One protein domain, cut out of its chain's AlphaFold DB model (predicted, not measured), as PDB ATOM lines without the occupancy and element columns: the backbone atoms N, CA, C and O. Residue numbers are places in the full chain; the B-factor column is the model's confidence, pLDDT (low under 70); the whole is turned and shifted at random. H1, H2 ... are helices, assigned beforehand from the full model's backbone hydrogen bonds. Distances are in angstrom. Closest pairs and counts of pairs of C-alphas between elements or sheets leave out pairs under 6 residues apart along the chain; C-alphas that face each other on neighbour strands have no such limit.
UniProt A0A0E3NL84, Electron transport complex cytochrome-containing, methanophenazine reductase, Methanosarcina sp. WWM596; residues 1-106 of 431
ATOM      1  N   MET A   1      34.790  41.764 -12.060       51.00
ATOM      2  CA  MET A   1      34.700  41.708 -10.590       51.00
ATOM      3  C   MET A   1      35.154  43.069 -10.100       51.00
ATOM      4  O   MET A   1      36.326  43.233  -9.820       51.00
ATOM      5  N   ASN A   2      34.265  44.058 -10.126       54.25
ATOM      6  CA  ASN A   2      34.600  45.458  -9.817       54.25
ATOM      7  C   ASN A   2      33.993  45.890  -8.478       54.25
ATOM      8  O   ASN A   2      33.750  47.067  -8.266       54.25
ATOM      9  N   ARG A   3      33.651  44.931  -7.616       69.44
ATOM     10  CA  ARG A   3      32.878  45.218  -6.417       69.44
ATOM     11  C   ARG A   3      33.800  45.290  -5.213       69.44
ATOM     12  O   ARG A   3      34.492  44.315  -4.925       69.44
ATOM     13  N   TRP A   4      33.772  46.430  -4.535       85.75
ATOM     14  CA  TRP A   4      34.419  46.598  -3.247       85.75
ATOM     15  C   TRP A   4      33.710  45.765  -2.174       85.75
ATOM     16  O   TRP A   4      32.481  45.665  -2.168       85.75
ATOM     17  N   SER A   5      34.479  45.167  -1.267       86.06
ATOM     18  CA  SER A   5      33.951  44.429  -0.116       86.06
ATOM     19  C   SER A   5      34.406  45.089   1.182       86.06
ATOM     20  O   SER A   5      35.609  45.287   1.350       86.06
ATOM     21  N   PRO A   6      33.505  45.360   2.144       90.25
ATOM     22  CA  PRO A   6      33.901  45.921   3.431       90.25
ATOM     23  C   PRO A   6      34.783  44.958   4.244       90.25
ATOM     24  O   PRO A   6      35.657  45.419   4.972       90.25
ATOM     25  N   LEU A   7      34.618  43.635   4.090       90.38
ATOM     26  CA  LEU A   7      35.422  42.639   4.816       90.38
ATOM     27  C   LEU A   7      36.907  42.701   4.453       90.38
ATOM     28  O   LEU A   7      37.761  42.599   5.328       90.38
ATOM     29  N   THR A   8      37.220  42.852   3.167       88.25
ATOM     30  CA  THR A   8      38.609  42.884   2.679       88.25
ATOM     31  C   THR A   8      39.114  44.306   2.454       88.25
ATOM     32  O   THR A   8      40.315  44.517   2.334       88.25
ATOM     33  N   ASN A   9      38.201  45.279   2.380       87.12
ATOM     34  CA  ASN A   9      38.444  46.639   1.902       87.12
ATOM     35  C   ASN A   9      39.147  46.676   0.530       87.12
ATOM     36  O   ASN A   9      39.832  47.638   0.183       87.12
ATOM     37  N   PHE A  10      38.995  45.601  -0.249       85.88
ATOM     38  CA  PHE A  10      39.621  45.460  -1.551       85.88
ATOM     39  C   PHE A  10      38.743  46.094  -2.620       85.88
ATOM     40  O   PHE A  10      37.571  45.744  -2.738       85.88
ATOM     41  N   ASP A  11      39.324  46.954  -3.450       82.81
ATOM     42  CA  ASP A  11      38.696  47.477  -4.660       82.81
ATOM     43  C   ASP A  11      39.635  47.261  -5.851       82.81
ATOM     44  O   ASP A  11      40.792  47.672  -5.845       82.81
ATOM     45  N   LEU A  12      39.134  46.595  -6.894       82.56
ATOM     46  CA  LEU A  12      39.926  46.270  -8.078       82.56
ATOM     47  C   LEU A  12      40.408  47.527  -8.821       82.56
ATOM     48  O   LEU A  12      41.485  47.493  -9.419       82.56
ATOM     49  N   GLU A  13      39.629  48.611  -8.809       81.56
ATOM     50  CA  GLU A  13      39.970  49.847  -9.518       81.56
ATOM     51  C   GLU A  13      41.148  50.570  -8.859       81.56
ATOM     52  O   GLU A  13      42.030  51.074  -9.562       81.56
ATOM     53  N   THR A  14      41.197  50.576  -7.525       81.44
ATOM     54  CA  THR A  14      42.247  51.253  -6.754       81.44
ATOM     55  C   THR A  14      43.423  50.342  -6.392       81.44
ATOM     56  O   THR A  14      44.571  50.764  -6.547       81.44
ATOM     57  N   SER A  15      43.179  49.096  -5.975       83.81
ATOM     58  CA  SER A  15      44.219  48.112  -5.626       83.81
ATOM     59  C   SER A  15      44.881  47.481  -6.857       83.81
ATOM     60  O   SER A  15      46.061  47.126  -6.827       83.81
ATOM     61  N   GLY A  16      44.150  47.371  -7.969       87.12
ATOM     62  CA  GLY A  16      44.657  46.847  -9.235       87.12
ATOM     63  C   GLY A  16      44.625  45.320  -9.363       87.12
ATOM     64  O   GLY A  16      44.547  44.556  -8.403       87.12
ATOM     65  N   GLU A  17      44.698  44.853 -10.612       87.56
ATOM     66  CA  GLU A  17      44.506  43.437 -10.947       87.56
ATOM     67  C   GLU A  17      45.633  42.522 -10.454       87.56
ATOM     68  O   GLU A  17      45.388  41.354 -10.187       87.56
ATOM     69  N   GLU A  18      46.872  43.012 -10.354       87.50
ATOM     70  CA  GLU A  18      47.990  42.194  -9.865       87.50
ATOM     71  C   GLU A  18      47.840  41.865  -8.377       87.50
ATOM     72  O   GLU A  18      48.098  40.731  -7.977       87.50
ATOM     73  N   GLU A  19      47.381  42.829  -7.578       87.56
ATOM     74  CA  GLU A  19      47.124  42.606  -6.156       87.56
ATOM     75  C   GLU A  19      45.945  41.655  -5.960       87.56
ATOM     76  O   GLU A  19      46.042  40.706  -5.187       87.56
ATOM     77  N   TRP A  20      44.894  41.805  -6.777       88.75
ATOM     78  CA  TRP A  20      43.777  40.861  -6.791       88.75
ATOM     79  C   TRP A  20      44.238  39.410  -7.007       88.75
ATOM     80  O   TRP A  20      43.747  38.494  -6.350       88.75
ATOM     81  N   VAL A  21      45.190  39.171  -7.918       90.25
ATOM     82  CA  VAL A  21      45.716  37.816  -8.156       90.25
ATOM     83  C   VAL A  21      46.478  37.285  -6.953       90.25
ATOM     84  O   VAL A  21      46.310  36.115  -6.614       90.25
ATOM     85  N   LYS A  22      47.309  38.110  -6.315       87.50
ATOM     86  CA  LYS A  22      48.082  37.689  -5.140       87.50
ATOM     87  C   LYS A  22      47.169  37.339  -3.972       87.50
ATOM     88  O   LYS A  22      47.393  36.331  -3.310       87.50
ATOM     89  N   GLU A  23      46.121  38.129  -3.766       86.00
ATOM     90  CA  GLU A  23      45.203  37.954  -2.644       86.00
ATOM     91  C   GLU A  23      44.191  36.822  -2.886       86.00
ATOM     92  O   GLU A  23      44.051  35.918  -2.059       86.00
ATOM     93  N   PHE A  24      43.533  36.811  -4.049       87.44
ATOM     94  CA  PHE A  24      42.399  35.918  -4.330       87.44
ATOM     95  C   PHE A  24      42.714  34.791  -5.320       87.44
ATOM     96  O   PHE A  24      41.962  33.820  -5.415       87.44
ATOM     97  N   GLY A  25      43.826  34.864  -6.058       90.00
ATOM     98  CA  GLY A  25      44.156  33.892  -7.105       90.00
ATOM     99  C   GLY A  25      44.346  32.465  -6.582       90.00
ATOM    100  O   GLY A  25      44.029  31.500  -7.287       90.00
ATOM    101  N   LYS A  26      44.784  32.315  -5.326       89.44
ATOM    102  CA  LYS A  26      44.919  31.007  -4.667       89.44
ATOM    103  C   LYS A  26      43.593  30.262  -4.498       89.44
ATOM    104  O   LYS A  26      43.601  29.041  -4.590       89.44
ATOM    105  N   TYR A  27      42.479  30.985  -4.388       88.88
ATOM    106  CA  TYR A  27      41.125  30.430  -4.269       88.88
ATOM    107  C   TYR A  27      40.378  30.354  -5.610       88.88
ATOM    108  O   TYR A  27      39.248  29.884  -5.684       88.88
ATOM    109  N   HIS A  28      40.981  30.839  -6.698       89.75
ATOM    110  CA  HIS A  28      40.353  30.814  -8.014       89.75
ATOM    111  C   HIS A  28      40.779  29.556  -8.791       89.75
ATOM    112  O   HIS A  28      41.985  29.294  -8.894       89.75
ATOM    113  N   PRO A  29      39.854  28.845  -9.476       88.62
ATOM    114  CA  PRO A  29      40.125  27.607 -10.233       88.62
ATOM    115  C   PRO A  29      40.994  27.788 -11.494       88.62
ATOM    116  O   PRO A  29      41.060  26.909 -12.350       88.62
ATOM    117  N   GLY A  30      41.663  28.934 -11.647       88.69
ATOM    118  CA  GLY A  30      42.403  29.290 -12.857       88.69
ATOM    119  C   GLY A  30      41.515  29.609 -14.067       88.69
ATOM    120  O   GLY A  30      40.287  29.650 -13.982       88.69
ATOM    121  N   GLY A  31      42.143  29.892 -15.211       88.62
ATOM    122  CA  GLY A  31      41.432  30.355 -16.405       88.62
ATOM    123  C   GLY A  31      40.820  31.749 -16.225       88.62
ATOM    124  O   GLY A  31      41.178  32.482 -15.306       88.62
ATOM    125  N   GLY A  32      39.920  32.143 -17.133       86.31
ATOM    126  CA  GLY A  32      39.206  33.422 -17.043       86.31
ATOM    127  C   GLY A  32      40.144  34.619 -16.774       86.31
ATOM    128  O   GLY A  32      41.098  34.806 -17.536       86.31
ATOM    129  N   PRO A  33      39.921  35.406 -15.699       84.44
ATOM    130  CA  PRO A  33      40.791  36.521 -15.302       84.44
ATOM    131  C   PRO A  33      42.257  36.139 -15.057       84.44
ATOM    132  O   PRO A  33      43.142  36.958 -15.300       84.44
ATOM    133  N   LEU A  34      42.527  34.903 -14.623       90.75
ATOM    134  CA  LEU A  34      43.878  34.418 -14.344       90.75
ATOM    135  C   LEU A  34      44.633  33.928 -15.588       90.75
ATOM    136  O   LEU A  34      45.862  33.850 -15.575       90.75
ATOM    137  N   ALA A  35      43.935  33.670 -16.700       91.38
ATOM    138  CA  ALA A  35      44.556  33.154 -17.922       91.38
ATOM    139  C   ALA A  35      45.634  34.097 -18.491       91.38
ATOM    140  O   ALA A  35      46.621  33.637 -19.063       91.38
ATOM    141  N   LYS A  36      45.475  35.416 -18.312       91.31
ATOM    142  CA  LYS A  36      46.458  36.418 -18.762       91.31
ATOM    143  C   LYS A  36      47.778  36.376 -17.983       91.31
ATOM    144  O   LYS A  36      48.775  36.879 -18.488       91.31
ATOM    145  N   TYR A  37      47.781  35.762 -16.800       90.88
ATOM    146  CA  TYR A  37      48.969  35.532 -15.976       90.88
ATOM    147  C   TYR A  37      49.588  34.147 -16.216       90.88
ATOM    148  O   TYR A  37      50.552  33.790 -15.557       90.88
ATOM    149  N   GLY A  38      49.045  33.352 -17.145       91.19
ATOM    150  CA  GLY A  38      49.538  32.003 -17.433       91.19
ATOM    151  C   GLY A  38      48.927  30.900 -16.563       91.19
ATOM    152  O   GLY A  38      49.213  29.727 -16.792       91.19
ATOM    153  N   ILE A  39      48.025  31.235 -15.634       92.56
ATOM    154  CA  ILE A  39      47.314  30.248 -14.808       92.56
ATOM    155  C   ILE A  39      46.103  29.723 -15.592       92.56
ATOM    156  O   ILE A  39      45.044  30.357 -15.669       92.56
ATOM    157  N   GLY A  40      46.264  28.553 -16.208       90.38
ATOM    158  CA  GLY A  40      45.177  27.828 -16.871       90.38
ATOM    159  C   GLY A  40      44.136  27.286 -15.885       90.38
ATOM    160  O   GLY A  40      44.352  27.318 -14.678       90.38
ATOM    161  N   ILE A  41      43.011  26.780 -16.400       89.38
ATOM    162  CA  ILE A  41      42.009  26.082 -15.577       89.38
ATOM    163  C   ILE A  41      42.680  24.891 -14.882       89.38
ATOM    164  O   ILE A  41      43.356  24.096 -15.543       89.38
ATOM    165  N   ASP A  42      42.488  24.776 -13.573       88.12
ATOM    166  CA  ASP A  42      42.991  23.677 -12.759       88.12
ATOM    167  C   ASP A  42      41.880  22.661 -12.487       88.12
ATOM    168  O   ASP A  42      41.109  22.776 -11.537       88.12
ATOM    169  N   CYS A  43      41.798  21.642 -13.342       84.56
ATOM    170  CA  CYS A  43      40.817  20.575 -13.174       84.56
ATOM    171  C   CYS A  43      41.058  19.762 -11.891       84.56
ATOM    172  O   CYS A  43      40.115  19.215 -11.326       84.56
ATOM    173  N   MET A  44      42.314  19.644 -11.449       84.75
ATOM    174  CA  MET A  44      42.665  18.779 -10.323       84.75
ATOM    175  C   MET A  44      42.316  19.416  -8.983       84.75
ATOM    176  O   MET A  44      42.114  18.686  -8.022       84.75
ATOM    177  N   MET A  45      42.149  20.736  -8.930       86.81
ATOM    178  CA  MET A  45      41.680  21.424  -7.725       86.81
ATOM    179  C   MET A  45      40.323  20.890  -7.230       86.81
ATOM    180  O   MET A  45      40.106  20.834  -6.026       86.81
ATOM    181  N   CYS A  46      39.447  20.454  -8.146       85.88
ATOM    182  CA  CYS A  46      38.131  19.898  -7.807       85.88
ATOM    183  C   CYS A  46      38.033  18.374  -7.972       85.88
ATOM    184  O   CYS A  46      37.176  17.753  -7.356       85.88
ATOM    185  N   HIS A  47      38.843  17.774  -8.850       83.62
ATOM    186  CA  HIS A  47      38.687  16.367  -9.241       83.62
ATOM    187  C   HIS A  47      39.740  15.420  -8.656       83.62
ATOM    188  O   HIS A  47      39.668  14.219  -8.911       83.62
ATOM    189  N   GLU A  48      40.723  15.903  -7.895       82.38
ATOM    190  CA  GLU A  48      41.687  15.021  -7.229       82.38
ATOM    191  C   GLU A  48      41.018  14.261  -6.071       82.38
ATOM    192  O   GLU A  48      40.334  14.854  -5.249       82.38
ATOM    193  N   GLN A  49      41.183  12.936  -6.032       77.00
ATOM    194  CA  GLN A  49      40.433  12.049  -5.124       77.00
ATOM    195  C   GLN A  49      41.292  11.414  -4.020       77.00
ATOM    196  O   GLN A  49      40.800  10.579  -3.263       77.00
ATOM    197  N   TYR A  50      42.593  11.710  -3.966       77.25
ATOM    198  CA  TYR A  50      43.548  10.974  -3.132       77.25
ATOM    199  C   TYR A  50      44.241  11.845  -2.079       77.25
ATOM    200  O   TYR A  50      45.154  11.358  -1.406       77.25
ATOM    201  N   GLY A  51      43.842  13.111  -1.939       81.75
ATOM    202  CA  GLY A  51      44.475  14.070  -1.033       81.75
ATOM    203  C   GLY A  51      45.914  14.396  -1.439       81.75
ATOM    204  O   GLY A  51      46.754  14.680  -0.589       81.75
ATOM    205  N   LEU A  52      46.236  14.284  -2.733       85.75
ATOM    206  CA  LEU A  52      47.586  14.505  -3.266       85.75
ATOM    207  C   LEU A  52      47.750  15.867  -3.946       85.75
ATOM    208  O   LEU A  52      48.850  16.177  -4.413       85.75
ATOM    209  N   TYR A  53      46.671  16.641  -4.047       87.81
ATOM    210  CA  TYR A  53      46.711  18.013  -4.529       87.81
ATOM    211  C   TYR A  53      47.258  18.947  -3.443       87.81
ATOM    212  O   TYR A  53      46.696  19.043  -2.353       87.81
ATOM    213  N   ASP A  54      48.348  19.640  -3.754       91.88
ATOM    214  CA  ASP A  54      49.043  20.538  -2.831       91.88
ATOM    215  C   ASP A  54      48.612  21.998  -3.066       91.88
ATOM    216  O   ASP A  54      49.219  22.744  -3.841       91.88
ATOM    217  N   SER A  55      47.510  22.402  -2.429       90.00
ATOM    218  CA  SER A  55      46.977  23.766  -2.551       90.00
ATOM    219  C   SER A  55      47.907  24.828  -1.964       90.00
ATOM    220  O   SER A  55      47.917  25.955  -2.454       90.00
ATOM    221  N   GLU A  56      48.712  24.476  -0.960       92.06
ATOM    222  CA  GLU A  56      49.690  25.385  -0.355       92.06
ATOM    223  C   GLU A  56      50.827  25.687  -1.334       92.06
ATOM    224  O   GLU A  56      51.141  26.854  -1.562       92.06
ATOM    225  N   ALA A  57      51.371  24.666  -2.005       94.31
ATOM    226  CA  ALA A  57      52.394  24.857  -3.034       94.31
ATOM    227  C   ALA A  57      51.888  25.712  -4.208       94.31
ATOM    228  O   ALA A  57      52.644  26.497  -4.786       94.31
ATOM    229  N   ARG A  58      50.601  25.589  -4.565       93.56
ATOM    230  CA  ARG A  58      49.975  26.477  -5.556       93.56
ATOM    231  C   ARG A  58      49.900  27.918  -5.061       93.56
ATOM    232  O   ARG A  58      50.222  28.832  -5.819       93.56
ATOM    233  N   ALA A  59      49.445  28.116  -3.825       92.81
ATOM    234  CA  ALA A  59      49.309  29.436  -3.222       92.81
ATOM    235  C   ALA A  59      50.668  30.146  -3.121       92.81
ATOM    236  O   ALA A  59      50.772  31.285  -3.564       92.81
ATOM    237  N   GLU A  60      51.716  29.448  -2.668       94.31
ATOM    238  CA  GLU A  60      53.088  29.976  -2.585       94.31
ATOM    239  C   GLU A  60      53.567  30.497  -3.949       94.31
ATOM    240  O   GLU A  60      54.066  31.614  -4.057       94.31
ATOM    241  N   LYS A  61      53.330  29.739  -5.027       95.12
ATOM    242  CA  LYS A  61      53.679  30.171  -6.387       95.12
ATOM    243  C   LYS A  61      52.954  31.433  -6.833       95.12
ATOM    244  O   LYS A  61      53.556  32.286  -7.484       95.12
ATOM    245  N   ILE A  62      51.677  31.562  -6.488       93.19
ATOM    246  CA  ILE A  62      50.889  32.758  -6.802       93.19
ATOM    247  C   ILE A  62      51.399  33.959  -5.996       93.19
ATOM    248  O   ILE A  62      51.592  35.031  -6.566       93.19
ATOM    249  N   GLU A  63      51.690  33.776  -4.709       91.00
ATOM    250  CA  GLU A  63      52.212  34.824  -3.824       91.00
ATOM    251  C   GLU A  63      53.616  35.307  -4.254       91.00
ATOM    252  O   GLU A  63      53.908  36.504  -4.205       91.00
ATOM    253  N   GLU A  64      54.467  34.411  -4.770       91.81
ATOM    254  CA  GLU A  64      55.787  34.741  -5.336       91.81
ATOM    255  C   GLU A  64      55.726  35.400  -6.730       91.81
ATOM    256  O   GLU A  64      56.746  35.885  -7.235       91.81
ATOM    257  N   GLY A  65      54.552  35.426  -7.371       91.00
ATOM    258  CA  GLY A  65      54.377  35.892  -8.749       91.00
ATOM    259  C   GLY A  65      54.837  34.894  -9.822       91.00
ATOM    260  O   GLY A  65      54.944  35.260 -10.996       91.00
ATOM    261  N   ASP A  66      55.104  33.640  -9.450       93.50
ATOM    262  CA  ASP A  66      55.481  32.536 -10.342       93.50
ATOM    263  C   ASP A  66      54.232  31.803 -10.871       93.50
ATOM    264  O   ASP A  66      53.978  30.623 -10.618       93.50
ATOM    265  N   TYR A  67      53.398  32.558 -11.583       93.06
ATOM    266  CA  TYR A  67      52.051  32.147 -11.969       93.06
ATOM    267  C   TYR A  67      52.009  30.949 -12.934       93.06
ATOM    268  O   TYR A  67      51.151  30.078 -12.795       93.06
ATOM    269  N   GLU A  68      52.920  30.873 -13.911       90.75
ATOM    270  CA  GLU A  68      52.919  29.801 -14.926       90.75
ATOM    271  C   GLU A  68      53.140  28.408 -14.308       90.75
ATOM    272  O   GLU A  68      52.589  27.416 -14.796       90.75
ATOM    273  N   ASP A  69      53.890  28.335 -13.207       92.81
ATOM    274  CA  ASP A  69      54.216  27.085 -12.520       92.81
ATOM    275  C   ASP A  69      53.238  26.738 -11.379       92.81
ATOM    276  O   ASP A  69      53.312  25.634 -10.832       92.81
ATOM    277  N   ALA A  70      52.271  27.610 -11.062       94.25
ATOM    278  CA  ALA A  70      51.370  27.457  -9.914       94.25
ATOM    279  C   ALA A  70      50.576  26.138  -9.916       94.25
ATOM    280  O   ALA A  70      50.655  25.357  -8.967       94.25
ATOM    281  N   ASN A  71      49.860  25.827 -11.004       92.06
ATOM    282  CA  ASN A  71      49.090  24.576 -11.092       92.06
ATOM    283  C   ASN A  71      50.015  23.342 -11.117       92.06
ATOM    284  O   ASN A  71      49.688  22.286 -10.577       92.06
ATOM    285  N   SER A  72      51.200  23.463 -11.730       90.69
ATOM    286  CA  SER A  72      52.172  22.364 -11.789       90.69
ATOM    287  C   SER A  72      52.735  22.028 -10.407       90.69
ATOM    288  O   SER A  72      52.942  20.848 -10.115       90.69
ATOM    289  N   ALA A  73      52.957  23.039  -9.561       93.75
ATOM    290  CA  ALA A  73      53.404  22.865  -8.183       93.75
ATOM    291  C   ALA A  73      52.384  22.066  -7.357       93.75
ATOM    292  O   ALA A  73      52.766  21.105  -6.690       93.75
ATOM    293  N   ALA A  74      51.092  22.370  -7.515       91.62
ATOM    294  CA  ALA A  74      50.003  21.654  -6.847       91.62
ATOM    295  C   ALA A  74      49.938  20.160  -7.205       91.62
ATOM    296  O   ALA A  74      49.528  19.312  -6.414       91.62
ATOM    297  N   MET A  75      50.343  19.821  -8.431       88.81
ATOM    298  CA  MET A  75      50.161  18.494  -9.013       88.81
ATOM    299  C   MET A  75      51.385  17.576  -8.905       88.81
ATOM    300  O   MET A  75      51.376  16.486  -9.483       88.81
ATOM    301  N   VAL A  76      52.466  17.970  -8.220       88.00
ATOM    302  CA  VAL A  76      53.712  17.174  -8.181       88.00
ATOM    303  C   VAL A  76      53.466  15.765  -7.633       88.00
ATOM    304  O   VAL A  76      53.863  14.775  -8.262       88.00
ATOM    305  N   ASN A  77      52.778  15.665  -6.494       84.88
ATOM    306  CA  ASN A  77      52.523  14.396  -5.814       84.88
ATOM    307  C   ASN A  77      51.499  13.543  -6.570       84.88
ATOM    308  O   ASN A  77      51.768  12.368  -6.841       84.88
ATOM    309  N   SER A  78      50.378  14.139  -6.988       80.25
ATOM    310  CA  SER A  78      49.347  13.454  -7.778       80.25
ATOM    311  C   SER A  78      49.902  12.941  -9.115       80.25
ATOM    312  O   SER A  78      49.702  11.780  -9.478       80.25
ATOM    313  N   SER A  79      50.729  13.736  -9.802       78.00
ATOM    314  CA  SER A  79      51.407  13.333 -11.043       78.00
ATOM    315  C   SER A  79      52.413  12.202 -10.831       78.00
ATOM    316  O   SER A  79      52.554  11.325 -11.690       78.00
ATOM    317  N   PHE A  80      53.157  12.212  -9.722       79.25
ATOM    318  CA  PHE A  80      54.096  11.140  -9.396       79.25
ATOM    319  C   PHE A  80      53.366   9.832  -9.072       79.25
ATOM    320  O   PHE A  80      53.746   8.776  -9.595       79.25
ATOM    321  N   ALA A  81      52.300   9.898  -8.271       74.62
ATOM    322  CA  ALA A  81      51.449   8.754  -7.959       74.62
ATOM    323  C   ALA A  81      50.845   8.157  -9.238       74.62
ATOM    324  O   ALA A  81      51.042   6.968  -9.505       74.62
ATOM    325  N   ALA A  82      50.281   8.997 -10.113       69.25
ATOM    326  CA  ALA A  82      49.714   8.568 -11.389       69.25
ATOM    327  C   ALA A  82      50.729   7.845 -12.294       69.25
ATOM    328  O   ALA A  82      50.370   6.952 -13.061       69.25
ATOM    329  N   ARG A  83      52.020   8.191 -12.206       67.56
ATOM    330  CA  ARG A  83      53.090   7.570 -13.010       67.56
ATOM    331  C   ARG A  83      53.646   6.275 -12.421       67.56
ATOM    332  O   ARG A  83      54.291   5.519 -13.147       67.56
ATOM    333  N   THR A  84      53.468   6.042 -11.125       73.94
ATOM    334  CA  THR A  84      54.150   4.958 -10.395       73.94
ATOM    335  C   THR A  84      53.197   3.909  -9.834       73.94
ATOM    336  O   THR A  84      53.595   2.755  -9.669       73.94
ATOM    337  N   ASN A  85      51.934   4.265  -9.605       75.44
ATOM    338  CA  ASN A  85      50.886   3.328  -9.235       75.44
ATOM    339  C   ASN A  85      50.436   2.542 -10.484       75.44
ATOM    340  O   ASN A  85      49.977   3.155 -11.443       75.44
ATOM    341  N   PRO A  86      50.517   1.197 -10.504       71.06
ATOM    342  CA  PRO A  86      50.159   0.397 -11.678       71.06
ATOM    343  C   PRO A  86      48.721   0.592 -12.174       71.06
ATOM    344  O   PRO A  86      48.484   0.493 -13.377       71.06
ATOM    345  N   ILE A  87      47.776   0.861 -11.267       66.06
ATOM    346  CA  ILE A  87      46.360   1.087 -11.587       66.06
ATOM    347  C   ILE A  87      46.194   2.470 -12.217       66.06
ATOM    348  O   ILE A  87      45.690   2.572 -13.332       66.06
ATOM    349  N   GLN A  88      46.697   3.521 -11.564       63.84
ATOM    350  CA  GLN A  88      46.598   4.889 -12.088       63.84
ATOM    351  C   GLN A  88      47.418   5.071 -13.377       63.84
ATOM    352  O   GLN A  88      46.955   5.709 -14.318       63.84
ATOM    353  N   PHE A  89      48.588   4.433 -13.482       65.75
ATOM    354  CA  PHE A  89      49.404   4.420 -14.698       65.75
ATOM    355  C   PHE A  89      48.662   3.744 -15.851       65.75
ATOM    356  O   PHE A  89      48.704   4.238 -16.979       65.75
ATOM    357  N   PHE A  90      47.978   2.625 -15.589       66.00
ATOM    358  CA  PHE A  90      47.155   1.961 -16.595       66.00
ATOM    359  C   PHE A  90      46.007   2.864 -17.060       66.00
ATOM    360  O   PHE A  90      45.862   3.041 -18.265       66.00
ATOM    361  N   VAL A  91      45.262   3.482 -16.138       61.44
ATOM    362  CA  VAL A  91      44.176   4.433 -16.446       61.44
ATOM    363  C   VAL A  91      44.684   5.608 -17.291       61.44
ATOM    364  O   VAL A  91      44.189   5.853 -18.391       61.44
ATOM    365  N   TYR A  92      45.748   6.275 -16.839       60.28
ATOM    366  CA  TYR A  92      46.320   7.444 -17.508       60.28
ATOM    367  C   TYR A  92      46.880   7.120 -18.906       60.28
ATOM    368  O   TYR A  92      46.770   7.923 -19.830       60.28
ATOM    369  N   ASN A  93      47.467   5.933 -19.103       59.53
ATOM    370  CA  ASN A  93      47.965   5.509 -20.418       59.53
ATOM    371  C   ASN A  93      46.863   4.926 -21.317       59.53
ATOM    372  O   ASN A  93      46.969   5.017 -22.542       59.53
ATOM    373  N   ALA A  94      45.802   4.350 -20.745       58.25
ATOM    374  CA  ALA A  94      44.634   3.911 -21.499       58.25
ATOM    375  C   ALA A  94      43.930   5.103 -22.173       58.25
ATOM    376  O   ALA A  94      43.499   4.959 -23.320       58.25
ATOM    377  N   ASN A  95      43.934   6.289 -21.546       51.41
ATOM    378  CA  ASN A  95      43.414   7.545 -22.115       51.41
ATOM    379  C   ASN A  95      44.053   7.943 -23.459       51.41
ATOM    380  O   ASN A  95      43.404   8.562 -24.295       51.41
ATOM    381  N   LEU A  96      45.313   7.566 -23.702       53.75
ATOM    382  CA  LEU A  96      46.024   7.849 -24.959       53.75
ATOM    383  C   LEU A  96      45.670   6.868 -26.092       53.75
ATOM    384  O   LEU A  96      46.026   7.112 -27.246       53.75
ATOM    385  N   LEU A  97      45.023   5.741 -25.774       54.25
ATOM    386  CA  LEU A  97      44.896   4.586 -26.670       54.25
ATOM    387  C   LEU A  97      43.457   4.062 -26.837       54.25
ATOM    388  O   LEU A  97      43.251   3.150 -27.643       54.25
ATOM    389  N   THR A  98      42.467   4.608 -26.123       52.44
ATOM    390  CA  THR A  98      41.067   4.140 -26.160       52.44
ATOM    391  C   THR A  98      40.099   5.149 -26.798       52.44
ATOM    392  O   THR A  98      40.326   6.357 -26.735       52.44
ATOM    393  N   PRO A  99      39.018   4.689 -27.465       54.41
ATOM    394  CA  PRO A  99      37.974   5.578 -27.976       54.41
ATOM    395  C   PRO A  99      37.205   6.252 -26.826       54.41
ATOM    396  O   PRO A  99      36.920   5.604 -25.822       54.41
ATOM    397  N   TYR A 100      36.802   7.512 -27.032       46.78
ATOM    398  CA  TYR A 100      36.145   8.420 -26.068       46.78
ATOM    399  C   TYR A 100      35.129   7.791 -25.076       46.78
ATOM    400  O   TYR A 100      35.184   8.133 -23.901       46.78
ATOM    401  N   PRO A 101      34.238   6.852 -25.463       46.03
ATOM    402  CA  PRO A 101      33.245   6.282 -24.539       46.03
ATOM    403  C   PRO A 101      33.812   5.348 -23.455       46.03
ATOM    404  O   PRO A 101      33.152   5.130 -22.450       46.03
ATOM    405  N   LEU A 102      35.011   4.782 -23.644       43.28
ATOM    406  CA  LEU A 102      35.678   3.935 -22.640       43.28
ATOM    407  C   LEU A 102      36.511   4.751 -21.638       43.28
ATOM    408  O   LEU A 102      36.959   4.181 -20.647       43.28
ATOM    409  N   LEU A 103      36.723   6.053 -21.886       46.41
ATOM    410  CA  LEU A 103      37.483   6.927 -20.987       46.41
ATOM    411  C   LEU A 103      36.749   7.195 -19.669       46.41
ATOM    412  O   LEU A 103      37.419   7.275 -18.650       46.41
ATOM    413  N   ILE A 104      35.416   7.298 -19.675       46.09
ATOM    414  CA  ILE A 104      34.613   7.707 -18.505       46.09
ATOM    415  C   ILE A 104      34.775   6.706 -17.343       46.09
ATOM    416  O   ILE A 104      35.208   7.085 -16.264       46.09
ATOM    417  N   VAL A 105      34.631   5.404 -17.612       44.66
ATOM    418  CA  VAL A 105      34.731   4.326 -16.601       44.66
ATOM    419  C   VAL A 105      36.089   4.285 -15.870       44.66
ATOM    420  O   VAL A 105      36.181   3.872 -14.712       44.66
ATOM    421  N   PHE A 106      37.171   4.694 -16.542       44.38
ATOM    422  CA  PHE A 106      38.509   4.755 -15.944       44.38
ATOM    423  C   PHE A 106      38.832   6.135 -15.358       44.38
ATOM    424  O   PHE A 106      39.541   6.194 -14.356       44.38
TER     425      PHE A 106
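This is residues 1 to 106 of the 431 residues of the protein "Electron transport complex cytochrome-containing, methanophenazine reductase" of Methanosarcina sp. WWM596 (UniProt A0A0E3NL84). A long, loose chain of short helices has a small body in which the helical hairpin H5 and H6 packs on the end of H2, with H3 and H4 nearby. H1 is at one end of the length; H7 leads from the body to the other end, where it makes a corner with H8, followed by H9, and residues 96 to 101 stick out. The printed part has 106 residues, with nine named helices, H1 to H9 in order, and no named strand: all helix. It is loose, with a radius of gyration of the C-alphas of 17.1 A, and spans 51 by 26 by 23 A.

H2, residues 17 to 27, touches H5, residues 55 to 63, at a shallow tilt of 5 degrees, opposite ways; their closest C-alphas, Lys 26 and Ala 59, are 4.9 A apart. H5 forms a hairpin with H6, residues 67 to 74: they touch at 15 degrees, closest at C-alphas 58 and 70, 4.7 A. H2 and H6 are apart. H3, residues 32 to 37, is close to but not clearly touching H2, with C-alphas 25 and 34 closest at 7.3 A. H7, residues 76 to 84, and H8, residues 86 to 94, touch only at the corner, about perpendicular at 89 degrees, with C-alphas 82 and 88 closest at 4.9 A. H9, residues 100 to 106, is close to but not clearly touching H8, with C-alphas 91 and 106 closest at 5.7 A. Each O i to N i+4 pair is within hydrogen-bond range in H5, H7 and H8, against 5 of 7 in H2, 2 of 4 in H6, 0 of 2 in H3 and 0 of 3 in H9; O i to N i+3 pairs are within range in 2 of 3 in H3 and 2 of 4 in H9.

H2, 15.0 A long, begins at C-alpha 17 (44.506, 43.437, -10.947). H5 is 12.3 A, H6 11.9 A, H7 12.4 A and H8 11.8 A long. H1, residues 12 to 15, and H4, residues 44 to 47, are short. H9 ends at C-alpha 106 (38.509, 4.755, -15.944).

The C-alphas of Pro 6 and Leu 97 are the two farthest apart, 52.3 A. The printed part has no cut, and no link is long. Mean pLDDT of the printed part is 80.0; residues 1 to 3, 82 to 83 and 87 to 106 are under 70.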